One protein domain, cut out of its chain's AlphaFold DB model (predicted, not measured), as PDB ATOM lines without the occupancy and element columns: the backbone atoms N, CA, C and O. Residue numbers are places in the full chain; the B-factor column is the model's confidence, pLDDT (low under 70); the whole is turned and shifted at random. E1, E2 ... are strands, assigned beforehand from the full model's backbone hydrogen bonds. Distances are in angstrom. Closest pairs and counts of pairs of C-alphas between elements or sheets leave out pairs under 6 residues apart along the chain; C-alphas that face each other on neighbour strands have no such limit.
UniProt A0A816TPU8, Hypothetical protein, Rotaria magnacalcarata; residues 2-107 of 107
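AT A GLANCE: This is residues 2 to 107 of the 107 residues of the protein "Hypothetical protein" of Rotaria magnacalcarata (UniProt A0A816TPU8). With little regular structure, this is a small sandwich: antiparallel sheet E1-E2-E3-E4 partly faces hairpin E5-E6, strands crossed; residues 88 to 96 of the tail after E6 stick out. The printed part has 106 residues, 35 in six named strands, E1 to E6 along the chain, and no named helix: all strand. It is compact, radius of gyration of the C-alphas 14.3 A, spanning 45 by 32 by 18 A.

IN THESE COORDINATES: E1, residues 9 to 12, begins at C-alpha 9 (30.006, 3.062, -16.171). E2 is residues 18 to 21, E3 39 to 44, E4 49 to 55, E5 64 to 70, and E6 73 to 79, 19.4 A long, ending at C-alpha 79 (30.495, 10.346, -8.532).

HOW THE PARTS SIT: E1 to E4 form a meander, each strand the antiparallel neighbour of the one before. Within hydrogen-bond range are N 11 and O 19, N 20 and O 41, N 42 and O 51, and in E5-E6 N 68 and O 75, each 2.8 A. The closest C-alphas of E1 and E5, Ser 9 and Ser 65, are 6.1 A apart.

THE WHOLE: The farthest C-alphas, Ser 47 and Ser 93, are 46.3 A apart. No cut; link E2 to E3 is long. pLDDT is under 70 at residues 2 to 3, 23 to 31 and 84 to 107.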
ATOM      1  N   THR A   2      38.103  -8.982 -19.706       60.62
ATOM      2  CA  THR A   2      38.393 -10.379 -19.297       60.62
ATOM      3  C   THR A   2      37.387 -10.972 -18.310       60.62
ATOM      4  O   THR A   2      37.390 -12.180 -18.103       60.62
ATOM      5  N   THR A   3      36.514 -10.148 -17.729       68.44
ATOM      6  CA  THR A   3      35.504 -10.567 -16.750       68.44
ATOM      7  C   THR A   3      34.170  -9.891 -17.011       68.44
ATOM      8  O   THR A   3      34.126  -8.737 -17.425       68.44
ATOM      9  N   THR A   4      33.074 -10.619 -16.803       72.19
ATOM     10  CA  THR A   4      31.702 -10.110 -16.918       72.19
ATOM     11  C   THR A   4      31.419  -9.089 -15.818       72.19
ATOM     12  O   THR A   4      31.730  -9.317 -14.650       72.19
ATOM     13  N   ARG A   5      30.812  -7.955 -16.183       75.62
ATOM     14  CA  ARG A   5      30.567  -6.814 -15.284       75.62
ATOM     15  C   ARG A   5      29.133  -6.312 -15.420       75.62
ATOM     16  O   ARG A   5      28.602  -6.275 -16.525       75.62
ATOM     17  N   TYR A   6      28.533  -5.864 -14.323       78.38
ATOM     18  CA  TYR A   6      27.216  -5.207 -14.274       78.38
ATOM     19  C   TYR A   6      27.321  -3.932 -13.427       78.38
ATOM     20  O   TYR A   6      28.238  -3.840 -12.630       78.38
ATOM     21  N   ASP A   7      26.432  -2.946 -13.564       83.81
ATOM     22  CA  ASP A   7      26.486  -1.680 -12.795       83.81
ATOM     23  C   ASP A   7      27.822  -0.894 -12.910       83.81
ATOM     24  O   ASP A   7      28.182  -0.120 -12.012       83.81
ATOM     25  N   HIS A   8      28.565  -1.106 -14.003       85.56
ATOM     26  CA  HIS A   8      29.732  -0.310 -14.392       85.56
ATOM     27  C   HIS A   8      29.291   0.957 -15.136       85.56
ATOM     28  O   HIS A   8      28.143   1.063 -15.572       85.56
ATOM     29  N   SER A   9      30.211   1.902 -15.306       88.00
ATOM     30  CA  SER A   9      30.006   3.062 -16.171       88.00
ATOM     31  C   SER A   9      30.824   2.938 -17.457       88.00
ATOM     32  O   SER A   9      31.869   2.281 -17.473       88.00
ATOM     33  N   ALA A  10      30.321   3.527 -18.543       88.94
ATOM     34  CA  ALA A  10      30.977   3.533 -19.844       88.94
ATOM     35  C   ALA A  10      30.889   4.932 -20.466       88.94
ATOM     36  O   ALA A  10      29.795   5.434 -20.720       88.94
ATOM     37  N   ASP A  11      32.046   5.530 -20.724       88.56
ATOM     38  CA  ASP A  11      32.201   6.920 -21.138       88.56
ATOM     39  C   ASP A  11      32.989   7.014 -22.449       88.56
ATOM     40  O   ASP A  11      34.066   6.431 -22.588       88.56
ATOM     41  N   LEU A  12      32.488   7.795 -23.410       89.00
ATOM     42  CA  LEU A  12      33.209   8.086 -24.650       89.00
ATOM     43  C   LEU A  12      34.299   9.134 -24.395       89.00
ATOM     44  O   LEU A  12      34.013  10.288 -24.077       89.00
ATOM     45  N   LEU A  13      35.551   8.738 -24.577       84.81
ATOM     46  CA  LEU A  13      36.703   9.625 -24.563       84.81
ATOM     47  C   LEU A  13      36.911  10.262 -25.952       84.81
ATOM     48  O   LEU A  13      36.512   9.696 -26.981       84.81
ATOM     49  N   PRO A  14      37.600  11.416 -26.024       79.19
ATOM     50  CA  PRO A  14      38.098  11.946 -27.286       79.19
ATOM     51  C   PRO A  14      38.868  10.899 -28.101       79.19
ATOM     52  O   PRO A  14      39.491   9.990 -27.556       79.19
ATOM     53  N   HIS A  15      38.827  11.044 -29.427       78.19
ATOM     54  CA  HIS A  15      39.380  10.098 -30.410       78.19
ATOM     55  C   HIS A  15      38.632   8.763 -30.561       78.19
ATOM     56  O   HIS A  15      39.064   7.928 -31.357       78.19
ATOM     57  N   GLY A  16      37.477   8.600 -29.907       84.94
ATOM     58  CA  GLY A  16      36.584   7.454 -30.111       84.94
ATOM     59  C   GLY A  16      36.900   6.247 -29.231       84.94
ATOM     60  O   GLY A  16      36.409   5.158 -29.508       84.94
ATOM     61  N   LEU A  17      37.720   6.433 -28.196       87.00
ATOM     62  CA  LEU A  17      37.999   5.408 -27.196       87.00
ATOM     63  C   LEU A  17      36.874   5.370 -26.161       87.00
ATOM     64  O   LEU A  17      36.266   6.394 -25.863       87.00
ATOM     65  N   LEU A  18      36.618   4.208 -25.578       88.94
ATOM     66  CA  LEU A  18      35.611   4.031 -24.537       88.94
ATOM     67  C   LEU A  18      36.298   3.691 -23.221       88.94
ATOM     68  O   LEU A  18      37.012   2.698 -23.139       88.94
ATOM     69  N   LEU A  19      36.083   4.497 -22.189       86.75
ATOM     70  CA  LEU A  19      36.468   4.149 -20.830       86.75
ATOM     71  C   LEU A  19      35.344   3.340 -20.193       86.75
ATOM     72  O   LEU A  19      34.215   3.807 -20.121       86.75
ATOM     73  N   ILE A  20      35.674   2.171 -19.668       87.19
ATOM     74  CA  ILE A  20      34.780   1.321 -18.888       87.19
ATOM     75  C   ILE A  20      35.329   1.293 -17.466       87.19
ATOM     76  O   ILE A  20      36.439   0.808 -17.247       87.19
ATOM     77  N   ALA A  21      34.588   1.829 -16.499       85.75
ATOM     78  CA  ALA A  21      35.067   1.984 -15.131       85.75
ATOM     79  C   ALA A  21      34.183   1.273 -14.106       85.75
ATOM     80  O   ALA A  21      32.952   1.389 -14.091       85.75
ATOM     81  N   GLY A  22      34.858   0.577 -13.191       79.12
ATOM     82  CA  GLY A  22      34.251  -0.062 -12.038       79.12
ATOM     83  C   GLY A  22      33.571  -1.394 -12.343       79.12
ATOM     84  O   GLY A  22      33.681  -1.946 -13.436       79.12
ATOM     85  N   SER A  23      32.925  -1.879 -11.285       68.50
ATOM     86  CA  SER A  23      32.156  -3.106 -11.065       68.50
ATOM     87  C   SER A  23      32.549  -4.385 -11.804       68.50
ATOM     88  O   SER A  23      32.673  -4.417 -13.014       68.50
ATOM     89  N   GLY A  24      32.632  -5.492 -11.072       62.47
ATOM     90  CA  GLY A  24      32.950  -6.808 -11.610       62.47
ATOM     91  C   GLY A  24      33.094  -7.870 -10.531       62.47
ATOM     92  O   GLY A  24      34.063  -8.613 -10.578       62.47
ATOM     93  N   VAL A  25      32.179  -7.911  -9.552       57.62
ATOM     94  CA  VAL A  25      31.968  -9.065  -8.657       57.62
ATOM     95  C   VAL A  25      30.573  -8.998  -8.018       57.62
ATOM     96  O   VAL A  25      30.035  -7.908  -7.842       57.62
ATOM     97  N   CYS A  26      29.999 -10.174  -7.733       54.09
ATOM     98  CA  CYS A  26      28.610 -10.422  -7.326       54.09
ATOM     99  C   CYS A  26      28.086  -9.553  -6.165       54.09
ATOM    100  O   CYS A  26      28.805  -9.189  -5.236       54.09
ATOM    101  N   PHE A  27      26.779  -9.265  -6.196       53.12
ATOM    102  CA  PHE A  27      26.076  -8.426  -5.228       53.12
ATOM    103  C   PHE A  27      26.159  -9.055  -3.840       53.12
ATOM    104  O   PHE A  27      25.344  -9.929  -3.569       53.12
ATOM    105  N   ASN A  28      27.106  -8.613  -3.001       56.91
ATOM    106  CA  ASN A  28      27.299  -8.929  -1.566       56.91
ATOM    107  C   ASN A  28      28.779  -9.091  -1.173       56.91
ATOM    108  O   ASN A  28      29.059  -9.265   0.014       56.91
ATOM    109  N   THR A  29      29.717  -9.040  -2.117       62.16
ATOM    110  CA  THR A  29      31.148  -9.097  -1.806       62.16
ATOM    111  C   THR A  29      31.716  -7.697  -1.626       62.16
ATOM    112  O   THR A  29      31.455  -6.797  -2.426       62.16
ATOM    113  N   HIS A  30      32.498  -7.514  -0.566       68.00
ATOM    114  CA  HIS A  30      33.267  -6.293  -0.362       68.00
ATOM    115  C   HIS A  30      34.313  -6.169  -1.473       68.00
ATOM    116  O   HIS A  30      35.071  -7.114  -1.680       68.00
ATOM    117  N   LEU A  31      34.336  -5.036  -2.178       68.62
ATOM    118  CA  LEU A  31      35.299  -4.802  -3.249       68.62
ATOM    119  C   LEU A  31      36.631  -4.331  -2.657       68.62
ATOM    120  O   LEU A  31      36.711  -3.298  -1.994       68.62
ATOM    121  N   THR A  32      37.686  -5.078  -2.932       70.81
ATOM    122  CA  THR A  32      39.079  -4.757  -2.628       70.81
ATOM    123  C   THR A  32      39.781  -4.279  -3.889       70.81
ATOM    124  O   THR A  32      39.402  -4.659  -4.986       70.81
ATOM    125  N   ARG A  33      40.833  -3.461  -3.776       72.69
ATOM    126  CA  ARG A  33      41.534  -2.902  -4.951       72.69
ATOM    127  C   ARG A  33      42.087  -3.946  -5.928       72.69
ATOM    128  O   ARG A  33      42.335  -3.602  -7.079       72.69
ATOM    129  N   ASP A  34      42.266  -5.179  -5.472       73.94
ATOM    130  CA  ASP A  34      42.739  -6.287  -6.298       73.94
ATOM    131  C   ASP A  34      41.598  -6.965  -7.076       73.94
ATOM    132  O   ASP A  34      41.851  -7.730  -8.007       73.94
ATOM    133  N   ASP A  35      40.342  -6.651  -6.743       76.25
ATOM    134  CA  ASP A  35      39.179  -7.135  -7.470       76.25
ATOM    135  C   ASP A  35      39.040  -6.440  -8.817       76.25
ATOM    136  O   ASP A  35      39.194  -5.221  -8.966       76.25
ATOM    137  N   ASP A  36      38.603  -7.217  -9.803       73.88
ATOM    138  CA  ASP A  36      38.311  -6.709 -11.135       73.88
ATOM    139  C   ASP A  36      37.313  -5.543 -11.097       73.88
ATOM    140  O   ASP A  36      37.453  -4.591 -11.865       73.88
ATOM    141  N   GLY A  37      36.362  -5.548 -10.158       75.12
ATOM    142  CA  GLY A  37      35.395  -4.462  -9.975       75.12
ATOM    143  C   GLY A  37      35.978  -3.114  -9.552       75.12
ATOM    144  O   GLY A  37      35.257  -2.114  -9.522       75.12
ATOM    145  N   CYS A  38      37.274  -3.059  -9.270       78.50
ATOM    146  CA  CYS A  38      37.998  -1.836  -8.962       78.50
ATOM    147  C   CYS A  38      38.842  -1.348 -10.135       78.50
ATOM    148  O   CYS A  38      39.523  -0.341 -10.003       78.50
ATOM    149  N   LEU A  39      38.806  -2.026 -11.280       81.81
ATOM    150  CA  LEU A  39      39.618  -1.687 -12.442       81.81
ATOM    151  C   LEU A  39      38.843  -0.809 -13.423       81.81
ATOM    152  O   LEU A  39      37.619  -0.915 -13.549       81.81
ATOM    153  N   ALA A  40      39.587   0.030 -14.130       83.25
ATOM    154  CA  ALA A  40      39.146   0.723 -15.323       83.25
ATOM    155  C   ALA A  40      39.894   0.180 -16.547       83.25
ATOM    156  O   ALA A  40      41.099  -0.094 -16.504       83.25
ATOM    157  N   ASP A  41      39.156   0.037 -17.638       85.88
ATOM    158  CA  ASP A  41      39.635  -0.463 -18.917       85.88
ATOM    159  C   ASP A  41      39.310   0.566 -20.010       85.88
ATOM    160  O   ASP A  41      38.250   1.184 -19.995       85.88
ATOM    161  N   ILE A  42      40.206   0.747 -20.979       87.00
ATOM    162  CA  ILE A  42      39.931   1.482 -22.215       87.00
ATOM    163  C   ILE A  42      39.706   0.476 -23.337       87.00
ATOM    164  O   ILE A  42      40.548  -0.387 -23.584       87.00
ATOM    165  N   TYR A  43      38.591   0.610 -24.038       85.94
ATOM    166  CA  TYR A  43      38.296  -0.094 -25.273       85.94
ATOM    167  C   TYR A  43      38.561   0.814 -26.477       85.94
ATOM    168  O   TYR A  43      38.082   1.949 -26.531       85.94
ATOM    169  N   ASP A  44      39.323   0.304 -27.440       89.00
ATOM    170  CA  ASP A  44      39.528   0.921 -28.746       89.00
ATOM    171  C   ASP A  44      38.713   0.163 -29.809       89.00
ATOM    172  O   ASP A  44      39.105  -0.939 -30.207       89.00
ATOM    173  N   PRO A  45      37.610   0.740 -30.318       86.50
ATOM    174  CA  PRO A  45      36.767   0.082 -31.312       86.50
ATOM    175  C   PRO A  45      37.434  -0.065 -32.685       86.50
ATOM    176  O   PRO A  45      36.952  -0.835 -33.510       86.50
ATOM    177  N   ARG A  46      38.523   0.662 -32.976       90.62
ATOM    178  CA  ARG A  46      39.221   0.551 -34.272       90.62
ATOM    179  C   ARG A  46      40.084  -0.696 -34.352       90.62
ATOM    180  O   ARG A  46      40.232  -1.270 -35.426       90.62
ATOM    181  N   SER A  47      40.688  -1.057 -33.230       90.50
ATOM    182  CA  SER A  47      41.553  -2.225 -33.111       90.50
ATOM    183  C   SER A  47      40.850  -3.420 -32.464       90.50
ATOM    184  O   SER A  47      41.421  -4.505 -32.431       90.50
ATOM    185  N   ASP A  48      39.621  -3.220 -31.978       88.50
ATOM    186  CA  ASP A  48      38.845  -4.173 -31.182       88.50
ATOM    187  C   ASP A  48      39.618  -4.693 -29.956       88.50
ATOM    188  O   ASP A  48      39.508  -5.844 -29.536       88.50
ATOM    189  N   MET A  49      40.448  -3.824 -29.371       88.75
ATOM    190  CA  MET A  49      41.306  -4.168 -28.241       88.75
ATOM    191  C   MET A  49      40.840  -3.483 -26.962       88.75
ATOM    192  O   MET A  49      40.397  -2.336 -26.958       88.75
ATOM    193  N   VAL A  50      41.012  -4.184 -25.842       85.50
ATOM    194  CA  VAL A  50      40.818  -3.629 -24.500       85.50
ATOM    195  C   VAL A  50      42.161  -3.555 -23.794       85.50
ATOM    196  O   VAL A  50      42.872  -4.554 -23.701       85.50
ATOM    197  N   LYS A  51      42.484  -2.384 -23.251       84.69
ATOM    198  CA  LYS A  51      43.677  -2.139 -22.450       84.69
ATOM    199  C   LYS A  51      43.280  -1.750 -21.033       84.69
ATOM    200  O   LYS A  51      42.534  -0.796 -20.834       84.69
ATOM    201  N   ARG A  52      43.837  -2.446 -20.046       79.81
ATOM    202  CA  ARG A  52      43.707  -2.064 -18.638       79.81
ATOM    203  C   ARG A  52      44.444  -0.757 -18.378       79.81
ATOM    204  O   ARG A  52      45.604  -0.630 -18.773       79.81
ATOM    205  N   THR A  53      43.786   0.201 -17.733       76.88
ATOM    206  CA  THR A  53      44.383   1.513 -17.463       76.88
ATOM    207  C   THR A  53      44.812   1.662 -16.021       76.88
ATOM    208  O   THR A  53      46.001   1.814 -15.755       76.88
ATOM    209  N   VAL A  54      43.863   1.625 -15.089       75.50
ATOM    210  CA  VAL A  54      44.124   1.994 -13.697       75.50
ATOM    211  C   VAL A  54      43.200   1.260 -12.735       75.50
ATOM    212  O   VAL A  54      42.055   0.940 -13.053       75.50
ATOM    213  N   THR A  55      43.702   1.036 -11.527       79.38
ATOM    214  CA  THR A  55      42.908   0.590 -10.385       79.38
ATOM    215  C   THR A  55      42.351   1.803  -9.646       79.38
ATOM    216  O   THR A  55      43.095   2.693  -9.229       79.38
ATOM    217  N   MET A  56      41.038   1.848  -9.457       74.44
ATOM    218  CA  MET A  56      40.353   2.879  -8.690       74.44
ATOM    219  C   MET A  56      40.827   2.871  -7.238       74.44
ATOM    220  O   MET A  56      40.940   1.834  -6.586       74.44
ATOM    221  N   SER A  57      41.053   4.065  -6.698       74.19
ATOM    222  CA  SER A  57      41.474   4.225  -5.309       74.19
ATOM    223  C   SER A  57      40.396   3.787  -4.309       74.19
ATOM    224  O   SER A  57      40.720   3.306  -3.222       74.19
ATOM    225  N   ALA A  58      39.130   3.933  -4.687       74.12
ATOM    226  CA  ALA A  58      37.974   3.411  -3.982       74.12
ATOM    227  C   ALA A  58      37.077   2.713  -5.001       74.12
ATOM    228  O   ALA A  58      36.610   3.338  -5.960       74.12
ATOM    229  N   CYS A  59      36.874   1.420  -4.792       79.06
ATOM    230  CA  CYS A  59      35.996   0.597  -5.599       79.06
ATOM    231  C   CYS A  59      34.565   1.135  -5.547       79.06
ATOM    232  O   CYS A  59      34.112   1.582  -4.496       79.06
ATOM    233  N   ARG A  60      33.856   1.120  -6.678       79.25
ATOM    234  CA  ARG A  60      32.473   1.597  -6.748       79.25
ATOM    235  C   ARG A  60      31.677   0.920  -7.861       79.25
ATOM    236  O   ARG A  60      32.196   0.684  -8.951       79.25
ATOM    237  N   PHE A  61      30.396   0.683  -7.608       79.56
ATOM    238  CA  PHE A  61      29.378   0.254  -8.574       79.56
ATOM    239  C   PHE A  61      28.132   1.147  -8.448       79.56
ATOM    240  O   PHE A  61      27.981   1.845  -7.443       79.56
ATOM    241  N   ARG A  62      27.263   1.179  -9.471       81.25
ATOM    242  CA  ARG A  62      26.109   2.115  -9.553       81.25
ATOM    243  C   ARG A  62      26.502   3.587  -9.380       81.25
ATOM    244  O   ARG A  62      25.746   4.391  -8.839       81.25
ATOM    245  N   HIS A  63      27.716   3.927  -9.784       83.06
ATOM    246  CA  HIS A  63      28.192   5.300  -9.808       83.06
ATOM    247  C   HIS A  63      27.849   5.933 -11.157       83.06
ATOM    248  O   HIS A  63      27.585   5.229 -12.132       83.06
ATOM    249  N   THR A  64      27.877   7.259 -11.217       84.31
ATOM    250  CA  THR A  64      27.845   7.996 -12.479       84.31
ATOM    251  C   THR A  64      29.252   8.430 -12.859       84.31
ATOM    252  O   THR A  64      30.110   8.635 -11.994       84.31
ATOM    253  N   SER A  65      29.491   8.553 -14.158       86.38
ATOM    254  CA  SER A  65      30.758   8.989 -14.729       86.38
ATOM    255  C   SER A  65      30.545  10.196 -15.637       86.38
ATOM    256  O   SER A  65      29.451  10.421 -16.163       86.38
ATOM    257  N   SER A  66      31.559  11.045 -15.754       85.81
ATOM    258  CA  SER A  66      31.556  12.163 -16.694       85.81
ATOM    259  C   SER A  66      32.972  12.476 -17.153       85.81
ATOM    260  O   SER A  66      33.866  12.715 -16.335       85.81
ATOM    261  N   VAL A  67      33.157  12.529 -18.469       85.88
ATOM    262  CA  VAL A  67      34.411  12.940 -19.105       85.88
ATOM    263  C   VAL A  67      34.508  14.459 -19.114       85.88
ATOM    264  O   VAL A  67      33.582  15.156 -19.522       85.88
ATOM    265  N   ILE A  68      35.652  14.973 -18.680       83.62
ATOM    266  CA  ILE A  68      35.945  16.397 -18.591       83.62
ATOM    267  C   ILE A  68      37.248  16.655 -19.337       83.62
ATOM    268  O   ILE A  68      38.295  16.102 -18.998       83.62
ATOM    269  N   GLN A  69      37.192  17.524 -20.340       83.00
ATOM    270  CA  GLN A  69      38.375  18.004 -21.042       83.00
ATOM    271  C   GLN A  69      38.865  19.295 -20.377       83.00
ATOM    272  O   GLN A  69      38.115  20.265 -20.284       83.00
ATOM    273  N   ILE A  70      40.111  19.305 -19.901       81.44
ATOM    274  CA  ILE A  70      40.747  20.459 -19.249       81.44
ATOM    275  C   ILE A  70      42.128  20.639 -19.868       81.44
ATOM    276  O   ILE A  70      42.940  19.724 -19.773       81.44
ATOM    277  N   ASP A  71      42.391  21.789 -20.493       79.75
ATOM    278  CA  ASP A  71      43.709  22.170 -21.027       79.75
ATOM    279  C   ASP A  71      44.413  21.028 -21.794       79.75
ATOM    280  O   ASP A  71      45.505  20.589 -21.443       79.75
ATOM    281  N   HIS A  72      43.740  20.493 -22.823       79.56
ATOM    282  CA  HIS A  72      44.174  19.349 -23.654       79.56
ATOM    283  C   HIS A  72      44.306  17.991 -22.948       79.56
ATOM    284  O   HIS A  72      44.604  16.991 -23.599       79.56
ATOM    285  N   SER A  73      44.029  17.924 -21.652       77.38
ATOM    286  CA  SER A  73      43.998  16.685 -20.885       77.38
ATOM    287  C   SER A  73      42.570  16.167 -20.760       77.38
ATOM    288  O   SER A  73      41.609  16.936 -20.680       77.38
ATOM    289  N   ILE A  74      42.430  14.846 -20.703       81.44
ATOM    290  CA  ILE A  74      41.157  14.184 -20.427       81.44
ATOM    291  C   ILE A  74      41.174  13.741 -18.976       81.44
ATOM    292  O   ILE A  74      42.117  13.090 -18.533       81.44
ATOM    293  N   LYS A  75      40.122  14.083 -18.240       80.25
ATOM    294  CA  LYS A  75      39.867  13.588 -16.892       80.25
ATOM    295  C   LYS A  75      38.495  12.943 -16.862       80.25
ATOM    296  O   LYS A  75      37.616  13.310 -17.634       80.25
ATOM    297  N   VAL A  76      38.298  12.008 -15.944       80.50
ATOM    298  CA  VAL A  76      36.994  11.378 -15.736       80.50
ATOM    299  C   VAL A  76      36.619  11.502 -14.276       80.50
ATOM    300  O   VAL A  76      37.381  11.098 -13.400       80.50
ATOM    301  N   LEU A  77      35.454  12.091 -14.024       81.75
ATOM    302  CA  LEU A  77      34.864  12.193 -12.702       81.75
ATOM    303  C   LEU A  77      33.947  10.997 -12.483       81.75
ATOM    304  O   LEU A  77      32.997  10.813 -13.234       81.75
ATOM    305  N   LEU A  78      34.198  10.233 -11.424       80.38
ATOM    306  CA  LEU A  78      33.271   9.215 -10.939       80.38
ATOM    307  C   LEU A  78      32.607   9.727  -9.656       80.38
ATOM    308  O   LEU A  78      33.303  10.057  -8.690       80.38
ATOM    309  N   ALA A  79      31.277   9.802  -9.639       80.12
ATOM    310  CA  ALA A  79      30.495  10.346  -8.532       80.12
ATOM    311  C   ALA A  79      29.429   9.354  -8.038       80.12
ATOM    312  O   ALA A  79      28.836   8.600  -8.808       80.12
ATOM    313  N   GLY A  80      29.184   9.356  -6.724       80.19
ATOM    314  CA  GLY A  80      28.213   8.459  -6.088       80.19
ATOM    315  C   GLY A  80      28.585   6.972  -6.174       80.19
ATOM    316  O   GLY A  80      29.761   6.611  -6.280       80.19
ATOM    317  N   GLY A  81      27.566   6.113  -6.123       79.88
ATOM    318  CA  GLY A  81      27.709   4.657  -6.108       79.88
ATOM    319  C   GLY A  81      28.029   4.064  -4.735       79.88
ATOM    320  O   GLY A  81      28.141   4.775  -3.738       79.88
ATOM    321  N   TYR A  82      28.166   2.740  -4.707       76.19
ATOM    322  CA  TYR A  82      28.430   1.933  -3.514       76.19
ATOM    323  C   TYR A  82      29.755   1.191  -3.671       76.19
ATOM    324  O   TYR A  82      30.092   0.766  -4.770       76.19
ATOM    325  N   ASP A  83      30.482   0.984  -2.582       71.69
ATOM    326  CA  ASP A  83      31.774   0.279  -2.533       71.69
ATOM    327  C   ASP A  83      31.652  -1.205  -2.128       71.69
ATOM    328  O   ASP A  83      32.643  -1.925  -2.034       71.69
ATOM    329  N   GLY A  84      30.429  -1.684  -1.887       62.31
ATOM    330  CA  GLY A  84      30.170  -3.045  -1.404       62.31
ATOM    331  C   GLY A  84      30.385  -3.210   0.104       62.31
ATOM    332  O   GLY A  84      30.236  -4.314   0.622       62.31
ATOM    333  N   ALA A  85      30.679  -2.134   0.844       58.53
ATOM    334  CA  ALA A  85      30.951  -2.142   2.280       58.53
ATOM    335  C   ALA A  85      29.707  -1.952   3.171       58.53
ATOM    336  O   ALA A  85      29.827  -1.519   4.318       58.53
ATOM    337  N   SER A  86      28.508  -2.344   2.718       52.44
ATOM    338  CA  SER A  86      27.302  -2.357   3.570       52.44
ATOM    339  C   SER A  86      27.326  -3.491   4.608       52.44
ATOM    340  O   SER A  86      26.517  -4.415   4.590       52.44
ATOM    341  N   ARG A  87      28.272  -3.394   5.544       47.62
ATOM    342  CA  ARG A  87      28.198  -3.934   6.909       47.62
ATOM    343  C   ARG A  87      28.743  -2.978   7.969       47.62
ATOM    344  O   ARG A  87      28.610  -3.278   9.151       47.62
ATOM    345  N   VAL A  88      29.283  -1.823   7.586       45.19
ATOM    346  CA  VAL A  88      29.518  -0.727   8.530       45.19
ATOM    347  C   VAL A  88      28.366   0.266   8.350       45.19
ATOM    348  O   VAL A  88      28.026   0.558   7.202       45.19
ATOM    349  N   PRO A  89      27.715   0.761   9.420       38.66
ATOM    350  CA  PRO A  89      26.727   1.819   9.284       38.66
ATOM    351  C   PRO A  89      27.444   3.044   8.714       38.66
ATOM    352  O   PRO A  89      28.131   3.763   9.437       38.66
ATOM    353  N   HIS A  90      27.334   3.261   7.407       45.69
ATOM    354  CA  HIS A  90      27.610   4.569   6.846       45.69
ATOM    355  C   HIS A  90      26.517   5.464   7.410       45.69
ATOM    356  O   HIS A  90      25.343   5.315   7.059       45.69
ATOM    357  N   ASP A  91      26.871   6.316   8.372       42.47
ATOM    358  CA  ASP A  91      25.938   7.345   8.784       42.47
ATOM    359  C   ASP A  91      25.582   8.165   7.534       42.47
ATOM    360  O   ASP A  91      26.426   8.500   6.701       42.47
ATOM    361  N   ASN A  92      24.292   8.428   7.362       45.78
ATOM    362  CA  ASN A  92      23.777   9.243   6.268       45.78
ATOM    363  C   ASN A  92      24.053  10.739   6.526       45.78
ATOM    364  O   ASN A  92      23.350  11.600   5.987       45.78
ATOM    365  N   SER A  93      25.016  11.081   7.396       35.81
ATOM    366  CA  SER A  93      25.333  12.473   7.657       35.81
ATOM    367  C   SER A  93      25.922  13.066   6.405       35.81
ATOM    368  O   SER A  93      26.652  12.444   5.622       35.81
ATOM    369  N   LEU A  94      25.590  14.333   6.232       39.00
ATOM    370  CA  LEU A  94      25.827  15.018   4.998       39.00
ATOM    371  C   LEU A  94      27.335  15.353   4.755       39.00
ATOM    372  O   LEU A  94      27.692  16.296   4.063       39.00
ATOM    373  N   THR A  95      28.254  14.618   5.384       36.53
ATOM    374  CA  THR A  95      29.682  14.948   5.487       36.53
ATOM    375  C   THR A  95      30.615  13.820   5.034       36.53
ATOM    376  O   THR A  95      31.827  14.028   4.928       36.53
ATOM    377  N   GLN A  96      30.084  12.634   4.702       36.81
ATOM    378  CA  GLN A  96      30.840  11.576   4.012       36.81
ATOM    379  C   GLN A  96      30.594  11.525   2.501       36.81
ATOM    380  O   GLN A  96      31.409  10.943   1.794       36.81
ATOM    381  N   TRP A  97      29.556  12.195   1.986       32.88
ATOM    382  CA  TRP A  97      29.411  12.499   0.553       32.88
ATOM    383  C   TRP A  97      30.169  13.761   0.128       32.88
ATOM    384  O   TRP A  97      30.047  14.159  -1.024       32.88
ATOM    385  N   ALA A  98      30.995  14.331   1.020       30.91
ATOM    386  CA  ALA A  98      31.903  15.449   0.751       30.91
ATOM    387  C   ALA A  98      33.407  15.162   1.030       30.91
ATOM    388  O   ALA A  98      34.231  16.048   0.822       30.91
ATOM    389  N   ARG A  99      33.825  13.910   1.322       31.72
ATOM    390  CA  ARG A  99      35.258  13.551   1.490       31.72
ATOM    391  C   ARG A  99      35.996  12.849   0.329       31.72
ATOM    392  O   ARG A  99      37.212  12.733   0.417       31.72
ATOM    393  N   HIS A 100      35.342  12.395  -0.747       30.95
ATOM    394  CA  HIS A 100      35.984  11.525  -1.764       30.95
ATOM    395  C   HIS A 100      35.665  11.815  -3.254       30.95
ATOM    396  O   HIS A 100      35.851  10.928  -4.089       30.95
ATOM    397  N   TYR A 101      35.184  13.000  -3.631       36.28
ATOM    398  CA  TYR A 101      34.876  13.335  -5.042       36.28
ATOM    399  C   TYR A 101      36.030  14.137  -5.625       36.28
ATOM    400  O   TYR A 101      36.617  14.964  -4.933       36.28
ATOM    401  N   CYS A 102      36.303  13.881  -6.903       36.66
ATOM    402  CA  CYS A 102      37.458  14.327  -7.686       36.66
ATOM    403  C   CYS A 102      38.667  13.394  -7.560       36.66
ATOM    404  O   CYS A 102      39.648  13.683  -6.882       36.66
ATOM    405  N   TRP A 103      38.607  12.281  -8.291       47.84
ATOM    406  CA  TRP A 103      39.810  11.554  -8.678       47.84
ATOM    407  C   TRP A 103      40.062  11.778 -10.158       47.84
ATOM    408  O   TRP A 103      39.159  11.657 -10.980       47.84
ATOM    409  N   TRP A 104      41.293  12.157 -10.471       45.56
ATOM    410  CA  TRP A 104      41.757  12.423 -11.821       45.56
ATOM    411  C   TRP A 104      42.398  11.143 -12.347       45.56
ATOM    412  O   TRP A 104      43.381  10.677 -11.777       45.56
ATOM    413  N   MET A 105      41.880  10.587 -13.437       43.47
ATOM    414  CA  MET A 105      42.729   9.762 -14.290       43.47
ATOM    415  C   MET A 105      43.592  10.726 -15.099       43.47
ATOM    416  O   MET A 105      43.078  11.433 -15.958       43.47
ATOM    417  N   GLN A 106      44.868  10.844 -14.730       32.38
ATOM    418  CA  GLN A 106      45.879  11.478 -15.571       32.38
ATOM    419  C   GLN A 106      46.430  10.390 -16.491       32.38
ATOM    420  O   GLN A 106      46.826   9.329 -16.009       32.38
ATOM    421  N   ASN A 107      46.370  10.643 -17.795       36.00
ATOM    422  CA  ASN A 107      47.079   9.861 -18.801       36.00
ATOM    423  C   ASN A 107      48.518  10.370 -18.910       36.00
ATOM    424  O   ASN A 107      48.678  11.611 -18.828       36.00
TER     425      ASN A 107